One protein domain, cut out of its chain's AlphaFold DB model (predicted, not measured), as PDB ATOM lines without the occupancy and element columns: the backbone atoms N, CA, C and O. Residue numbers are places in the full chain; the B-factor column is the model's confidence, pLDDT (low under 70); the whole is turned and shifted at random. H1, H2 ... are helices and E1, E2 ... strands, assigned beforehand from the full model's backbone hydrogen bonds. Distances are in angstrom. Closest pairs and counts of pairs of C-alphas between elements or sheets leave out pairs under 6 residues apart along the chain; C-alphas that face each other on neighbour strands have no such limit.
ATOM      1  N   LEU A  46      95.812 189.064  98.818       90.75
ATOM      2  CA  LEU A  46      96.341 188.017  97.947       90.75
ATOM      3  C   LEU A  46      97.867 187.906  98.020       90.75
ATOM      4  O   LEU A  46      98.393 186.828  97.742       90.75
ATOM      5  N   GLU A  47      98.580 188.975  98.369       91.75
ATOM      6  CA  GLU A  47     100.033 188.936  98.560       91.75
ATOM      7  C   GLU A  47     100.383 188.217  99.861       91.75
ATOM      8  O   GLU A  47     101.264 187.345  99.884       91.75
ATOM      9  N   GLU A  48      99.636 188.504 100.928       92.81
ATOM     10  CA  GLU A  48      99.792 187.801 102.199       92.81
ATOM     11  C   GLU A  48      99.471 186.308 102.041       92.81
ATOM     12  O   GLU A  48     100.257 185.453 102.462       92.81
ATOM     13  N   LEU A  49      98.378 185.973 101.344       92.31
ATOM     14  CA  LEU A  49      98.004 184.590 101.046       92.31
ATOM     15  C   LEU A  49      99.125 183.821 100.328       92.31
ATOM     16  O   LEU A  49      99.418 182.675 100.681       92.31
ATOM     17  N   GLU A  50      99.765 184.419  99.321       91.25
ATOM     18  CA  GLU A  50     100.873 183.764  98.613       91.25
ATOM     19  C   GLU A  50     102.118 183.609  99.478       91.25
ATOM     20  O   GLU A  50     102.807 182.586  99.394       91.25
ATOM     21  N   THR A  51     102.398 184.594 100.327       92.94
ATOM     22  CA  THR A  51     103.507 184.531 101.280       92.94
ATOM     23  C   THR A  51     103.304 183.368 102.247       92.94
ATOM     24  O   THR A  51     104.202 182.540 102.430       92.94
ATOM     25  N   GLN A  52     102.098 183.236 102.803       92.81
ATOM     26  CA  GLN A  52     101.747 182.135 103.697       92.81
ATOM     27  C   GLN A  52     101.785 180.776 102.984       92.81
ATOM     28  O   GLN A  52     102.369 179.820 103.503       92.81
ATOM     29  N   ALA A  53     101.241 180.680 101.766       91.00
ATOM     30  CA  ALA A  53     101.291 179.453 100.974       91.00
ATOM     31  C   ALA A  53     102.740 179.032 100.663       91.00
ATOM     32  O   ALA A  53     103.103 177.862 100.817       91.00
ATOM     33  N   THR A  54     103.597 179.986 100.297       91.06
ATOM     34  CA  THR A  54     105.023 179.745 100.030       91.06
ATOM     35  C   THR A  54     105.757 179.288 101.289       91.06
ATOM     36  O   THR A  54     106.515 178.315 101.248       91.06
ATOM     37  N   ALA A  55     105.498 179.926 102.433       92.94
ATOM     38  CA  ALA A  55     106.062 179.521 103.718       92.94
ATOM     39  C   ALA A  55     105.662 178.082 104.090       92.94
ATOM     40  O   ALA A  55     106.502 177.298 104.542       92.94
ATOM     41  N   LEU A  56     104.406 177.695 103.842       91.62
ATOM     42  CA  LEU A  56     103.929 176.329 104.067       91.62
ATOM     43  C   LEU A  56     104.608 175.310 103.149       91.62
ATOM     44  O   LEU A  56     105.014 174.249 103.629       91.62
ATOM     45  N   ILE A  57     104.774 175.620 101.861       92.31
ATOM     46  CA  ILE A  57     105.493 174.751 100.918       92.31
ATOM     47  C   ILE A  57     106.951 174.586 101.358       92.31
ATOM     48  O   ILE A  57     107.435 173.458 101.434       92.31
ATOM     49  N   ASN A  58     107.626 175.672 101.738       93.00
ATOM     50  CA  ASN A  58     109.002 175.626 102.233       93.00
ATOM     51  C   ASN A  58     109.128 174.797 103.517       93.00
ATOM     52  O   ASN A  58     110.050 173.996 103.656       93.00
ATOM     53  N   LYS A  59     108.172 174.927 104.444       93.31
ATOM     54  CA  LYS A  59     108.125 174.093 105.650       93.31
ATOM     55  C   LYS A  59     107.943 172.618 105.298       93.31
ATOM     56  O   LYS A  59     108.673 171.773 105.809       93.31
ATOM     57  N   ARG A  60     107.002 172.299 104.403       93.94
ATOM     58  CA  ARG A  60     106.787 170.925 103.916       93.94
ATOM     59  C   ARG A  60     108.034 170.362 103.245       93.94
ATOM     60  O   ARG A  60     108.358 169.201 103.485       93.94
ATOM     61  N   TYR A  61     108.735 171.170 102.455       95.56
ATOM     62  CA  TYR A  61     109.984 170.789 101.805       95.56
ATOM     63  C   TYR A  61     111.040 170.393 102.837       95.56
ATOM     64  O   TYR A  61     111.517 169.260 102.813       95.56
ATOM     65  N   SER A  62     111.333 171.273 103.798       95.69
ATOM     66  CA  SER A  62     112.318 171.013 104.856       95.69
ATOM     67  C   SER A  62     111.989 169.756 105.669       95.69
ATOM     68  O   SER A  62     112.851 168.899 105.868       95.69
ATOM     69  N   GLU A  63     110.727 169.594 106.078       95.50
ATOM     70  CA  GLU A  63     110.264 168.392 106.787       95.50
ATOM     71  C   GLU A  63     110.410 167.132 105.926       95.50
ATOM     72  O   GLU A  63     110.856 166.089 106.406       95.50
ATOM     73  N   THR A  64     110.091 167.221 104.634       96.19
ATOM     74  CA  THR A  64     110.232 166.100 103.700       96.19
ATOM     75  C   THR A  64     111.689 165.684 103.556       96.19
ATOM     76  O   THR A  64     111.987 164.494 103.662       96.19
ATOM     77  N   LEU A  65     112.609 166.637 103.378       96.25
ATOM     78  CA  LEU A  65     114.037 166.345 103.238       96.25
ATOM     79  C   LEU A  65     114.620 165.638 104.464       96.25
ATOM     80  O   LEU A  65     115.473 164.763 104.310       96.25
ATOM     81  N   SER A  66     114.117 165.935 105.666       95.94
ATOM     82  CA  SER A  66     114.521 165.233 106.894       95.94
ATOM     83  C   SER A  66     114.234 163.721 106.850       95.94
ATOM     84  O   SER A  66     114.891 162.928 107.528       95.94
ATOM     85  N   HIS A  67     113.274 163.298 106.020       95.94
ATOM     86  CA  HIS A  67     112.891 161.900 105.829       95.94
ATOM     87  C   HIS A  67     113.582 161.212 104.646       95.94
ATOM     88  O   HIS A  67     113.473 159.983 104.541       95.94
ATOM     89  N   ILE A  68     114.255 161.968 103.769       97.00
ATOM     90  CA  ILE A  68     114.926 161.463 102.558       97.00
ATOM     91  C   ILE A  68     116.351 162.038 102.343       97.00
ATOM     92  O   ILE A  68     116.700 162.445 101.228       97.00
ATOM     93  N   PRO A  69     117.199 162.120 103.388       96.81
ATOM     94  CA  PRO A  69     118.478 162.831 103.330       96.81
ATOM     95  C   PRO A  69     119.469 162.312 102.274       96.81
ATOM     96  O   PRO A  69     120.215 163.099 101.692       96.81
ATOM     97  N   ASN A  70     119.517 161.006 102.009       96.19
ATOM     98  CA  ASN A  70     120.400 160.425 100.998       96.19
ATOM     99  C   ASN A  70     119.919 160.755  99.590       96.19
ATOM    100  O   ASN A  70     120.741 161.087  98.737       96.19
ATOM    101  N   THR A  71     118.608 160.691  99.355       97.44
ATOM    102  CA  THR A  71     118.019 161.110  98.081       97.44
ATOM    103  C   THR A  71     118.286 162.591  97.824       97.44
ATOM    104  O   THR A  71     118.724 162.944  96.732       97.44
ATOM    105  N   ALA A  72     118.099 163.447  98.832       96.94
ATOM    106  CA  ALA A  72     118.389 164.875  98.726       96.94
ATOM    107  C   ALA A  72     119.865 165.122  98.379       96.94
ATOM    108  O   ALA A  72     120.177 165.757  97.376       96.94
ATOM    109  N   ARG A  73     120.790 164.514  99.135       96.81
ATOM    110  CA  ARG A  73     122.236 164.641  98.888       96.81
ATOM    111  C   ARG A  73     122.641 164.195  97.480       96.81
ATOM    112  O   ARG A  73     123.547 164.782  96.904       96.81
ATOM    113  N   ALA A  74     122.002 163.157  96.943       96.38
ATOM    114  CA  ALA A  74     122.337 162.612  95.630       96.38
ATOM    115  C   ALA A  74     121.887 163.497  94.456       96.38
ATOM    116  O   ALA A  74     122.470 163.385  93.382       96.38
ATOM    117  N   ASN A  75     120.866 164.341  94.641       96.62
ATOM    118  CA  ASN A  75     120.326 165.187  93.571       96.62
ATOM    119  C   ASN A  75     120.638 166.682  93.752       96.62
ATOM    120  O   ASN A  75     120.502 167.434  92.795       96.62
ATOM    121  N   GLY A  76     121.073 167.118  94.939       96.00
ATOM    122  CA  GLY A  76     121.306 168.533  95.234       96.00
ATOM    123  C   GLY A  76     120.033 169.244  95.696       96.00
ATOM    124  O   GLY A  76     119.268 168.692  96.489       96.00
ATOM    125  N   ASP A  77     119.825 170.485  95.247       95.44
ATOM    126  CA  ASP A  77     118.612 171.234  95.583       95.44
ATOM    127  C   ASP A  77     117.415 170.702  94.785       95.44
ATOM    128  O   ASP A  77     117.465 170.611  93.563       95.44
ATOM    129  N   LEU A  78     116.344 170.356  95.496       97.19
ATOM    130  CA  LEU A  78     115.112 169.776  94.964       97.19
ATOM    131  C   LEU A  78     113.902 170.710  95.141       97.19
ATOM    132  O   LEU A  78     112.754 170.263  95.063       97.19
ATOM    133  N   LYS A  79     114.124 171.998  95.449       94.75
ATOM    134  CA  LYS A  79     113.043 172.967  95.705       94.75
ATOM    135  C   LYS A  79     112.066 173.080  94.543       94.75
ATOM    136  O   LYS A  79     110.860 173.115  94.773       94.75
ATOM    137  N   GLN A  80     112.567 173.146  93.310       93.38
ATOM    138  CA  GLN A  80     111.721 173.315  92.129       93.38
ATOM    139  C   GLN A  80     110.854 172.073  91.889       93.38
ATOM    140  O   GLN A  80     109.652 172.186  91.647       93.38
ATOM    141  N   GLU A  81     111.440 170.887  92.015       95.56
ATOM    142  CA  GLU A  81     110.752 169.602  91.910       95.56
ATOM    143  C   GLU A  81     109.709 169.461  93.015       95.56
ATOM    144  O   GLU A  81     108.596 169.001  92.762       95.56
ATOM    145  N   PHE A  82     110.046 169.875  94.240       95.75
ATOM    146  CA  PHE A  82     109.114 169.830  95.356       95.75
ATOM    147  C   PHE A  82     107.960 170.813  95.171       95.75
ATOM    148  O   PHE A  82     106.818 170.454  95.436       95.75
ATOM    149  N   ALA A  83     108.227 172.023  94.672       91.25
ATOM    150  CA  ALA A  83     107.187 172.996  94.362       91.25
ATOM    151  C   ALA A  83     106.209 172.446  93.313       91.25
ATOM    152  O   ALA A  83     105.003 172.513  93.527       91.25
ATOM    153  N   GLN A  84     106.708 171.823  92.238       91.19
ATOM    154  CA  GLN A  84     105.858 171.153  91.241       91.19
ATOM    155  C   GLN A  84     105.050 170.007  91.862       91.19
ATOM    156  O   GLN A  84     103.848 169.900  91.648       91.19
ATOM    157  N   PHE A  85     105.697 169.164  92.665       94.19
ATOM    158  CA  PHE A  85     105.041 168.070  93.373       94.19
ATOM    159  C   PHE A  85     103.930 168.549  94.321       94.19
ATOM    160  O   PHE A  85     102.870 167.929  94.381       94.19
ATOM    161  N   ALA A  86     104.161 169.642  95.049       91.62
ATOM    162  CA  ALA A  86     103.236 170.169  96.044       91.62
ATOM    163  C   ALA A  86     101.939 170.718  95.430       91.62
ATOM    164  O   ALA A  86     100.931 170.756  96.133       91.62
ATOM    165  N   VAL A  87     101.957 171.102  94.145       85.56
ATOM    166  CA  VAL A  87     100.752 171.488  93.390       85.56
ATOM    167  C   VAL A  87      99.835 170.285  93.173       85.56
ATOM    168  O   VAL A  87      98.626 170.390  93.359       85.56
ATOM    169  N   ASP A  88     100.409 169.132  92.827       86.44
ATOM    170  CA  ASP A  88      99.645 167.922  92.502       86.44
ATOM    171  C   ASP A  88      99.267 167.099  93.743       86.44
ATOM    172  O   ASP A  88      98.403 166.220  93.677       86.44
ATOM    173  N   TYR A  89      99.953 167.313  94.870       88.44
ATOM    174  CA  TYR A  89      99.814 166.477  96.054       88.44
ATOM    175  C   TYR A  89      99.859 167.268  97.364       88.44
ATOM    176  O   TYR A  89     100.892 167.816  97.767       88.44
ATOM    177  N   TRP A  90      98.738 167.226  98.089       86.50
ATOM    178  CA  TRP A  90      98.580 167.840  99.405       86.50
ATOM    179  C   TRP A  90      97.982 166.838 100.410       86.50
ATOM    180  O   TRP A  90      96.770 166.617 100.423       86.50
ATOM    181  N   PRO A  91      98.807 166.160 101.229       83.81
ATOM    182  CA  PRO A  91      98.313 165.161 102.166       83.81
ATOM    183  C   PRO A  91      97.700 165.791 103.419       83.81
ATOM    184  O   PRO A  91      98.276 166.689 104.035       83.81
ATOM    185  N   ASN A  92      96.588 165.210 103.868       78.62
ATOM    186  CA  ASN A  92      95.922 165.580 105.114       78.62
ATOM    187  C   ASN A  92      96.370 164.699 106.298       78.62
ATOM    188  O   ASN A  92      96.823 163.562 106.131       78.62
ATOM    189  N   GLY A  93      96.212 165.223 107.519       81.31
ATOM    190  CA  GLY A  93      96.415 164.497 108.778       81.31
ATOM    191  C   GLY A  93      97.837 164.524 109.360       81.31
ATOM    192  O   GLY A  93      98.798 165.009 108.763       81.31
ATOM    193  N   HIS A  94      97.990 163.962 110.564       79.12
ATOM    194  CA  HIS A  94      99.218 164.074 111.371       79.12
ATOM    195  C   HIS A  94     100.469 163.420 110.761       79.12
ATOM    196  O   HIS A  94     101.588 163.771 111.121       79.12
ATOM    197  N   LYS A  95     100.313 162.462 109.837       85.06
ATOM    198  CA  LYS A  95     101.437 161.741 109.200       85.06
ATOM    199  C   LYS A  95     101.814 162.302 107.823       85.06
ATOM    200  O   LYS A  95     102.550 161.646 107.083       85.06
ATOM    201  N   ARG A  96     101.336 163.507 107.496       88.31
ATOM    202  CA  ARG A  96     101.526 164.179 106.202       88.31
ATOM    203  C   ARG A  96     102.978 164.233 105.728       88.31
ATOM    204  O   ARG A  96     103.230 163.910 104.580       88.31
ATOM    205  N   HIS A  97     103.940 164.490 106.612       89.88
ATOM    206  CA  HIS A  97     105.357 164.609 106.236       89.88
ATOM    207  C   HIS A  97     105.955 163.293 105.705       89.88
ATOM    208  O   HIS A  97     106.741 163.287 104.762       89.88
ATOM    209  N   ARG A  98     105.529 162.141 106.248       92.38
ATOM    210  CA  ARG A  98     105.943 160.827 105.719       92.38
ATOM    211  C   ARG A  98     105.231 160.480 104.418       92.38
ATOM    212  O   ARG A  98     105.815 159.811 103.571       92.38
ATOM    213  N   LEU A  99     103.966 160.882 104.282       94.44
ATOM    214  CA  LEU A  99     103.229 160.727 103.030       94.44
ATOM    215  C   LEU A  99     103.877 161.560 101.920       94.44
ATOM    216  O   LEU A  99     104.140 161.012 100.851       94.44
ATOM    217  N   ASP A 100     104.229 162.813 102.219       95.06
ATOM    218  CA  ASP A 100     105.010 163.689 101.348       95.06
ATOM    219  C   ASP A 100     106.320 163.022 100.942       95.06
ATOM    220  O   ASP A 100     106.566 162.866  99.755       95.06
ATOM    221  N   ALA A 101     107.112 162.515 101.890       96.75
ATOM    222  CA  ALA A 101     108.352 161.804 101.575       96.75
ATOM    223  C   ALA A 101     108.146 160.634 100.601       96.75
ATOM    224  O   ALA A 101     108.863 160.515  99.611       96.75
ATOM    225  N   ILE A 102     107.150 159.774 100.834       96.56
ATOM    226  CA  ILE A 102     106.888 158.620  99.960       96.56
ATOM    227  C   ILE A 102     106.468 159.076  98.560       96.56
ATOM    228  O   ILE A 102     106.983 158.560  97.566       96.56
ATOM    229  N   GLN A 103     105.524 160.013  98.474       97.25
ATOM    230  CA  GLN A 103     104.982 160.452  97.189       97.25
ATOM    231  C   GLN A 103     105.962 161.332  96.421       97.25
ATOM    232  O   GLN A 103     106.037 161.235  95.196       97.25
ATOM    233  N   PHE A 104     106.783 162.104  97.123       97.88
ATOM    234  CA  PHE A 104     107.850 162.872  96.510       97.88
ATOM    235  C   PHE A 104     108.926 161.951  95.929       97.88
ATOM    236  O   PHE A 104     109.300 162.118  94.773       97.88
ATOM    237  N   LEU A 105     109.327 160.882  96.626       97.88
ATOM    238  CA  LEU A 105     110.216 159.863  96.043       97.88
ATOM    239  C   LEU A 105     109.606 159.210  94.787       97.88
ATOM    240  O   LEU A 105     110.315 158.968  93.808       97.88
ATOM    241  N   CYS A 106     108.290 158.958  94.766       97.56
ATOM    242  CA  CYS A 106     107.593 158.511  93.554       97.56
ATOM    243  C   CYS A 106     107.647 159.561  92.433       97.56
ATOM    244  O   CYS A 106     107.839 159.206  91.269       97.56
ATOM    245  N   HIS A 107     107.472 160.845  92.760       97.25
ATOM    246  CA  HIS A 107     107.595 161.953  91.814       97.25
ATOM    247  C   HIS A 107     109.006 162.017  91.209       97.25
ATOM    248  O   HIS A 107     109.139 161.968  89.986       97.25
ATOM    249  N   LEU A 108     110.051 162.007  92.041       97.62
ATOM    250  CA  LEU A 108     111.453 162.009  91.606       97.62
ATOM    251  C   LEU A 108     111.763 160.816  90.693       97.62
ATOM    252  O   LEU A 108     112.351 160.980  89.626       97.62
ATOM    253  N   LYS A 109     111.274 159.620  91.045       96.31
ATOM    254  CA  LYS A 109     111.430 158.425  90.207       96.31
ATOM    255  C   LYS A 109     110.777 158.586  88.829       96.31
ATOM    256  O   LYS A 109     111.368 158.176  87.833       96.31
ATOM    257  N   ARG A 110     109.581 159.186  88.746       96.56
ATOM    258  CA  ARG A 110     108.914 159.483  87.459       96.56
ATOM    259  C   ARG A 110     109.714 160.483  86.619       96.56
ATOM    260  O   ARG A 110     109.764 160.340  85.402       96.56
ATOM    261  N   LYS A 111     110.389 161.434  87.269       96.25
ATOM    262  CA  LYS A 111     111.320 162.390  86.646       96.25
ATOM    263  C   LYS A 111     112.700 161.792  86.332       96.25
ATOM    264  O   LYS A 111     113.563 162.508  85.843       96.25
ATOM    265  N   LYS A 112     112.906 160.487  86.571       96.25
ATOM    266  CA  LYS A 112     114.182 159.769  86.385       96.25
ATOM    267  C   LYS A 112     115.338 160.321  87.234       96.25
ATOM    268  O   LYS A 112     116.498 160.101  86.900       96.25
ATOM    269  N   LEU A 113     115.024 160.994  88.341       96.62
ATOM    270  CA  LEU A 113     116.002 161.433  89.332       96.62
ATOM    271  C   LEU A 113     116.412 160.274  90.248       96.62
ATOM    272  O   LEU A 113     115.719 159.254  90.352       96.62
ATOM    273  N   VAL A 114     117.564 160.422  90.903       96.44
ATOM    274  CA  VAL A 114     118.117 159.385  91.780       96.44
ATOM    275  C   VAL A 114     117.235 159.256  93.018       96.44
ATOM    276  O   VAL A 114     116.869 160.255  93.622       96.44
ATOM    277  N   VAL A 115     116.899 158.031  93.423       97.00
ATOM    278  CA  VAL A 115     116.060 157.762  94.602       97.00
ATOM    279  C   VAL A 115     116.714 156.688  95.461       97.00
ATOM    280  O   VAL A 115     116.999 155.589  94.973       97.00
ATOM    281  N   ASP A 116     116.911 156.967  96.752       96.19
ATOM    282  CA  ASP A 116     117.312 155.931  97.702       96.19
ATOM    283  C   ASP A 116     116.102 155.064  98.066       96.19
ATOM    284  O   ASP A 116     115.227 155.422  98.860       96.19
ATOM    285  N   MET A 117     116.064 153.863  97.494       95.56
ATOM    286  CA  MET A 117     114.998 152.907  97.773       95.56
ATOM    287  C   MET A 117     114.957 152.470  99.247       95.56
ATOM    288  O   MET A 117     113.895 152.047  99.705       95.56
ATOM    289  N   PHE A 118     116.054 152.587 100.009       94.81
ATOM    290  CA  PHE A 118     116.008 152.380 101.460       94.81
ATOM    291  C   PHE A 118     115.043 153.365 102.122       94.81
ATOM    292  O   PHE A 118     114.161 152.940 102.866       94.81
ATOM    293  N   GLU A 119     115.168 154.655 101.814       95.75
ATOM    294  CA  GLU A 119     114.343 155.720 102.393       95.75
ATOM    295  C   GLU A 119     112.879 155.540 102.007       95.75
ATOM    296  O   GLU A 119     111.984 155.674 102.845       95.75
ATOM    297  N   PHE A 120     112.632 155.125 100.762       96.31
ATOM    298  CA  PHE A 120     111.298 154.771 100.296       96.31
ATOM    299  C   PHE A 120     110.671 153.649 101.136       96.31
ATOM    300  O   PHE A 120     109.572 153.796 101.679       96.31
ATOM    301  N   TYR A 121     111.368 152.517 101.274       95.19
ATOM    302  CA  TYR A 121     110.851 151.376 102.027       95.19
ATOM    303  C   TYR A 121     110.746 151.656 103.522       95.19
ATOM    304  O   TYR A 121     109.788 151.203 104.153       95.19
ATOM    305  N   TRP A 122     111.684 152.419 104.076       93.50
ATOM    306  CA  TRP A 122     111.673 152.809 105.476       93.50
ATOM    307  C   TRP A 122     110.466 153.683 105.801       93.50
ATOM    308  O   TRP A 122     109.708 153.362 106.719       93.50
ATOM    309  N   ASN A 123     110.207 154.726 105.008       94.00
ATOM    310  CA  ASN A 123     109.037 155.575 105.209       94.00
ATOM    311  C   ASN A 123     107.727 154.784 105.057       94.00
ATOM    312  O   ASN A 123     106.829 154.922 105.894       94.00
ATOM    313  N   GLN A 124     107.636 153.870 104.080       93.94
ATOM    314  CA  GLN A 124     106.479 152.974 103.964       93.94
ATOM    315  C   GLN A 124     106.295 152.065 105.183       93.94
ATOM    316  O   GLN A 124     105.164 151.855 105.629       93.94
ATOM    317  N   PHE A 125     107.378 151.492 105.709       93.19
ATOM    318  CA  PHE A 125     107.334 150.619 106.880       93.19
ATOM    319  C   PHE A 125     106.824 151.371 108.113       93.19
ATOM    320  O   PHE A 125     105.930 150.885 108.811       93.19
ATOM    321  N   GLN A 126     107.331 152.588 108.331       90.62
ATOM    322  CA  GLN A 126     106.909 153.455 109.429       90.62
ATOM    323  C   GLN A 126     105.420 153.811 109.345       90.62
ATOM    324  O   GLN A 126     104.712 153.736 110.355       90.62
ATOM    325  N   LEU A 127     104.934 154.134 108.141       89.62
ATOM    326  CA  LEU A 127     103.539 154.491 107.895       89.62
ATOM    327  C   LEU A 127     102.583 153.310 108.128       89.62
ATOM    328  O   LEU A 127     101.585 153.463 108.830       89.62
ATOM    329  N   LYS A 128     102.903 152.131 107.571       88.19
ATOM    330  CA  LYS A 128     102.048 150.925 107.596       88.19
ATOM    331  C   LYS A 128     102.015 150.203 108.943       88.19
ATOM    332  O   LYS A 128     101.290 149.227 109.084       88.19
ATOM    333  N   GLN A 129     102.816 150.649 109.907       82.69
ATOM    334  CA  GLN A 129     102.866 150.101 111.262       82.69
ATOM    335  C   GLN A 129     103.116 148.586 111.350       82.69
ATOM    336  O   GLN A 129     102.682 147.929 112.292       82.69
ATOM    337  N   LYS A 130     103.837 148.021 110.377       84.00
ATOM    338  CA  LYS A 130     104.125 146.583 110.342       84.00
ATOM    339  C   LYS A 130     105.088 146.179 111.460       84.00
ATOM    340  O   LYS A 130     105.977 146.943 111.832       84.00
ATOM    341  N   SER A 131     104.952 144.947 111.948       87.81
ATOM    342  CA  SER A 131     105.870 144.362 112.932       87.81
ATOM    343  C   SER A 131     107.211 143.976 112.304       87.81
ATOM    344  O   SER A 131     108.261 144.237 112.889       87.81
ATOM    345  N   ILE A 132     107.200 143.392 111.101       91.50
ATOM    346  CA  ILE A 132     108.391 142.966 110.352       91.50
ATOM    347  C   ILE A 132     108.176 143.214 108.851       91.50
ATOM    348  O   ILE A 132     107.058 143.119 108.342       91.50
ATOM    349  N   SER A 133     109.242 143.550 108.124       93.44
ATOM    350  CA  SER A 133     109.256 143.586 106.660       93.44
ATOM    351  C   SER A 133     110.649 143.277 106.126       93.44
ATOM    352  O   SER A 133     111.639 143.795 106.636       93.44
ATOM    353  N   VAL A 134     110.714 142.508 105.042       93.25
ATOM    354  CA  VAL A 134     111.950 142.240 104.296       93.25
ATOM    355  C   VAL A 134     111.811 142.819 102.893       93.25
ATOM    356  O   VAL A 134     110.748 142.714 102.276       93.25
ATOM    357  N   LYS A 135     112.856 143.484 102.399       94.62
ATOM    358  CA  LYS A 135     112.902 144.076 101.059       94.62
ATOM    359  C   LYS A 135     114.234 143.785 100.391       94.62
ATOM    360  O   LYS A 135     115.279 143.936 101.010       94.62
ATOM    361  N   LEU A 136     114.183 143.422  99.118       93.81
ATOM    362  CA  LEU A 136     115.344 143.377  98.241       93.81
ATOM    363  C   LEU A 136     115.346 144.645  97.384       93.81
ATOM    364  O   LEU A 136     114.302 145.029  96.853       93.81
ATOM    365  N   TYR A 137     116.491 145.312  97.266       91.94
ATOM    366  CA  TYR A 137     116.594 146.541  96.483       91.94
ATOM    367  C   TYR A 137     118.001 146.789  95.945       91.94
ATOM    368  O   TYR A 137     118.969 146.176  96.391       91.94
ATOM    369  N   ARG A 138     118.109 147.702  94.975       91.06
ATOM    370  CA  ARG A 138     119.384 148.207  94.465       91.06
ATOM    371  C   ARG A 138     119.648 149.576  95.087       91.06
ATOM    372  O   ARG A 138     118.803 150.460  94.979       91.06
ATOM    373  N   ALA A 139     120.770 149.719  95.783       90.62
ATOM    374  CA  ALA A 139     121.184 150.992  96.361       90.62
ATOM    375  C   ALA A 139     121.660 151.963  95.269       90.62
ATOM    376  O   ALA A 139     121.948 151.542  94.147       90.62
ATOM    377  N   ILE A 140     121.796 153.246  95.620       88.75
ATOM    378  CA  ILE A 140     122.271 154.301  94.706       88.75
ATOM    379  C   ILE A 140     123.629 153.938  94.080       88.75
ATOM    380  O   ILE A 140     123.843 154.156  92.895       88.75
ATOM    381  N   ASN A 141     124.518 153.283  94.832       88.38
ATOM    382  CA  ASN A 141     125.814 152.803  94.333       88.38
ATOM    383  C   ASN A 141     125.738 151.533  93.455       88.38
ATOM    384  O   ASN A 141     126.747 150.868  93.237       88.38
ATOM    385  N   GLY A 142     124.542 151.120  93.033       88.81
ATOM    386  CA  GLY A 142     124.327 149.966  92.167       88.81
ATOM    387  C   GLY A 142     124.380 148.598  92.858       88.81
ATOM    388  O   GLY A 142     124.055 147.602  92.206       88.81
ATOM    389  N   LYS A 143     124.724 148.503  94.150       89.50
ATOM    390  CA  LYS A 143     124.796 147.217  94.868       89.50
ATOM    391  C   LYS A 143     123.404 146.691  95.225       89.50
ATOM    392  O   LYS A 143     122.538 147.450  95.664       89.50
ATOM    393  N   ARG A 144     123.194 145.379  95.081       92.56
ATOM    394  CA  ARG A 144     121.985 144.694  95.567       92.56
ATOM    395  C   ARG A 144     122.067 144.512  97.083       92.56
ATOM    396  O   ARG A 144     123.105 144.108  97.608       92.56
ATOM    397  N   ARG A 145     120.979 144.815  97.788       92.19
ATOM    398  CA  ARG A 145     120.885 144.749  99.250       92.19
ATOM    399  C   ARG A 145     119.583 144.116  99.699       92.19
ATOM    400  O   ARG A 145     118.525 144.396  99.136       92.19
ATOM    401  N   ILE A 146     119.667 143.330 100.768       92.81
ATOM    402  CA  ILE A 146     118.503 142.917 101.553       92.81
ATOM    403  C   ILE A 146     118.382 143.861 102.743       92.81
ATOM    404  O   ILE A 146     119.371 144.120 103.423       92.81
ATOM    405  N   LEU A 147     117.172 144.352 102.983       93.31
ATOM    406  CA  LEU A 147     116.775 145.185 104.106       93.31
ATOM    407  C   LEU A 147     115.762 144.422 104.959       93.31
ATOM    408  O   LEU A 147     114.668 144.108 104.490       93.31
ATOM    409  N   LEU A 148     116.107 144.174 106.217       94.00
ATOM    410  CA  LEU A 148     115.202 143.685 107.250       94.00
ATOM    411  C   LEU A 148     114.807 144.860 108.141       94.00
ATOM    412  O   LEU A 148     115.665 145.515 108.721       94.00
ATOM    413  N   MET A 149     113.511 145.104 108.284       94.94
ATOM    414  CA  MET A 149     112.946 146.100 109.190       94.94
ATOM    415  C   MET A 149     112.092 145.391 110.233       94.94
ATOM    416  O   MET A 149     111.301 144.509 109.893       94.94
ATOM    417  N   ARG A 150     112.242 145.776 111.499       93.38
ATOM    418  CA  ARG A 150     111.494 145.208 112.621       93.38
ATOM    419  C   ARG A 150     111.068 146.303 113.587       93.38
ATOM    420  O   ARG A 150     111.848 147.196 113.910       93.38
ATOM    421  N   ARG A 151     109.846 146.190 114.093       91.12
ATOM    422  CA  ARG A 151     109.286 147.012 115.160       91.12
ATOM    423  C   ARG A 151     109.158 146.172 116.433       91.12
ATOM    424  O   ARG A 151     108.689 145.037 116.382       91.12
ATOM    425  N   LYS A 152     109.593 146.720 117.569       87.62
ATOM    426  CA  LYS A 152     109.419 146.147 118.913       87.62
ATOM    427  C   LYS A 152     108.944 147.270 119.840       87.62
ATOM    428  O   LYS A 152     109.746 148.104 120.248       87.62
ATOM    429  N   GLY A 153     107.640 147.319 120.122       84.38
ATOM    430  CA  GLY A 153     107.018 148.466 120.796       84.38
ATOM    431  C   GLY A 153     107.085 149.733 119.932       84.38
ATOM    432  O   GLY A 153     106.794 149.678 118.736       84.38
ATOM    433  N   SER A 154     107.513 150.854 120.519       76.19
ATOM    434  CA  SER A 154     107.755 152.123 119.810       76.19
ATOM    435  C   SER A 154     109.069 152.142 119.012       76.19
ATOM    436  O   SER A 154     109.240 152.968 118.117       76.19
ATOM    437  N   LEU A 155     109.991 151.213 119.284       76.81
ATOM    438  CA  LEU A 155     111.298 151.162 118.635       76.81
ATOM    439  C   LEU A 155     111.217 150.453 117.282       76.81
ATOM    440  O   LEU A 155     110.745 149.318 117.173       76.81
ATOM    441  N   CYS A 156     111.755 151.098 116.251       82.50
ATOM    442  CA  CYS A 156     111.948 150.501 114.935       82.50
ATOM    443  C   CYS A 156     113.442 150.364 114.644       82.50
ATOM    444  O   CYS A 156     114.195 151.321 114.798       82.50
ATOM    445  N   ARG A 157     113.862 149.184 114.190       86.62
ATOM    446  CA  ARG A 157     115.240 148.892 113.789       86.62
ATOM    447  C   ARG A 157     115.267 148.396 112.355       86.62
ATOM    448  O   ARG A 157     114.307 147.774 111.889       86.62
ATOM    449  N   TYR A 158     116.377 148.644 111.678       86.88
ATOM    450  CA  TYR A 158     116.648 148.065 110.377       86.88
ATOM    451  C   TYR A 158     118.055 147.478 110.327       86.88
ATOM    452  O   TYR A 158     118.958 147.925 111.028       86.88
ATOM    453  N   TYR A 159     118.214 146.471 109.481       88.00
ATOM    454  CA  TYR A 159     119.467 145.787 109.207       88.00
ATOM    455  C   TYR A 159     119.569 145.609 107.701       88.00
ATOM    456  O   TYR A 159     118.572 145.271 107.057       88.00
ATOM    457  N   TRP A 160     120.748 145.820 107.128       84.19
ATOM    458  CA  TRP A 160     120.958 145.563 105.710       84.19
ATOM    459  C   TRP A 160     122.270 144.830 105.460       84.19
ATOM    460  O   TRP A 160     123.224 144.957 106.224       84.19
ATOM    461  N   ARG A 161     122.308 144.055 104.375       83.62
ATOM    462  CA  ARG A 161     123.501 143.333 103.917       83.62
ATOM    463  C   ARG A 161     123.613 143.437 102.399       83.62
ATOM    464  O   ARG A 161     122.597 143.377 101.705       83.62
ATOM    465  N   ASN A 162     124.835 143.604 101.888       83.62
ATOM    466  CA  ASN A 162     125.099 143.486 100.452       83.62
ATOM    467  C   ASN A 162     124.976 142.019 100.035       83.62
ATOM    468  O   ASN A 162     125.440 141.134 100.755       83.62
ATOM    469  N   LEU A 163     124.384 141.778  98.871       74.56
ATOM    470  CA  LEU A 163     124.419 140.461  98.250       74.56
ATOM    471  C   LEU A 163     125.679 140.311  97.390       74.56
ATOM    472  O   LEU A 163     126.105 141.310  96.798       74.56
TER     473      LEU A 163
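Overview. This is residues 46 to 163 of the 165 residues of an uncharacterized protein of Rhodopirellula sp (UniProt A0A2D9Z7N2). Helices H3, H4 and H5 follow one another in a row toward a small, twisted sheet of three strands, whose one face is covered by H5 and whose other face is bare. The long helix H1 crosses H3 and H4 on one side of this row, its first residues 46 to 53 sticking out at the end away from the sheet, and short H2 turns off beyond its other end. The printed part has 118 residues, with five named helices followed by three named strands, H1 H2 H3 H4 H5 E1 E2 E3; the sheet order is E1 E2 E3, antiparallel, and the class is mixed, helices and strands. The whole is compact, with a radius of gyration of the C-alphas of 15.6 A, and only just flat, spanning 54 by 33 by 18 A.

Along the chain. H1, residues 46 to 67, begins at C-alpha 46 (96.341, 188.017, 97.947) and is 31.9 A long. H2 is residues 69 to 75, H3 residues 79 to 88. H4, residues 96 to 110, measures 20.7 A, and H5, residues 117 to 128, 16.4 A, from C-alpha 117 at (114.998, 152.907, 97.773). E1 is residues 132 to 138, 20.0 A; E2 residues 144 to 152, 26.6 A; E3 residues 155 to 162, 24.1 A, ending at C-alpha 162 (125.099, 143.486, 100.452).

Arrangement. H4 is the hub, touching H1, H3 and H5. With residues 97 to 101 alone it touches H1, about perpendicular at 82 degrees; the closest C-alphas, of Thr 64 and Ala 101, are 5.1 A apart. H3 and H4 touch at 75 degrees, about perpendicular, closest at the C-alphas of Phe 85 and Phe 104, 6.7 A. H1 touches H3 with residues 57 to 61 alone, closest at the C-alphas of Tyr 61 and Phe 82, 6.6 A. H4 and H5 form a helical hairpin, opposite ways at a tilt of 36 degrees, only just steep; their closest C-alphas, of Ile 102 and Phe 120, are 5.9 A apart. H2 is close to but not clearly touching H1 and H5. H5 is on the sheet, two layers with helices on one face, at a height over the sheet of 9.2 A, along the strands at 24 degrees to E2 on the local plane. The strands form a meander, each the antiparallel neighbour of the one before; N 135 and O 147 are 2.8 A apart, N 148 and O 159 2.8 A, both within hydrogen-bond range. Every O i to N i+4 pair is within hydrogen-bond range in H2, H4 and H5, against 17 of 18 in H1 and 5 of 6 in H3.

Size, cuts and confidence. The C-alphas of Leu 46 and Leu 163, the two farthest apart, are 55.2 A apart. Without residues 46 to 53, which stand free, the body spans 41 by 33 by 18 A. The printed part has no cut and no long link. The mean pLDDT of the printed part is 91.9, and no printed residue is under 70.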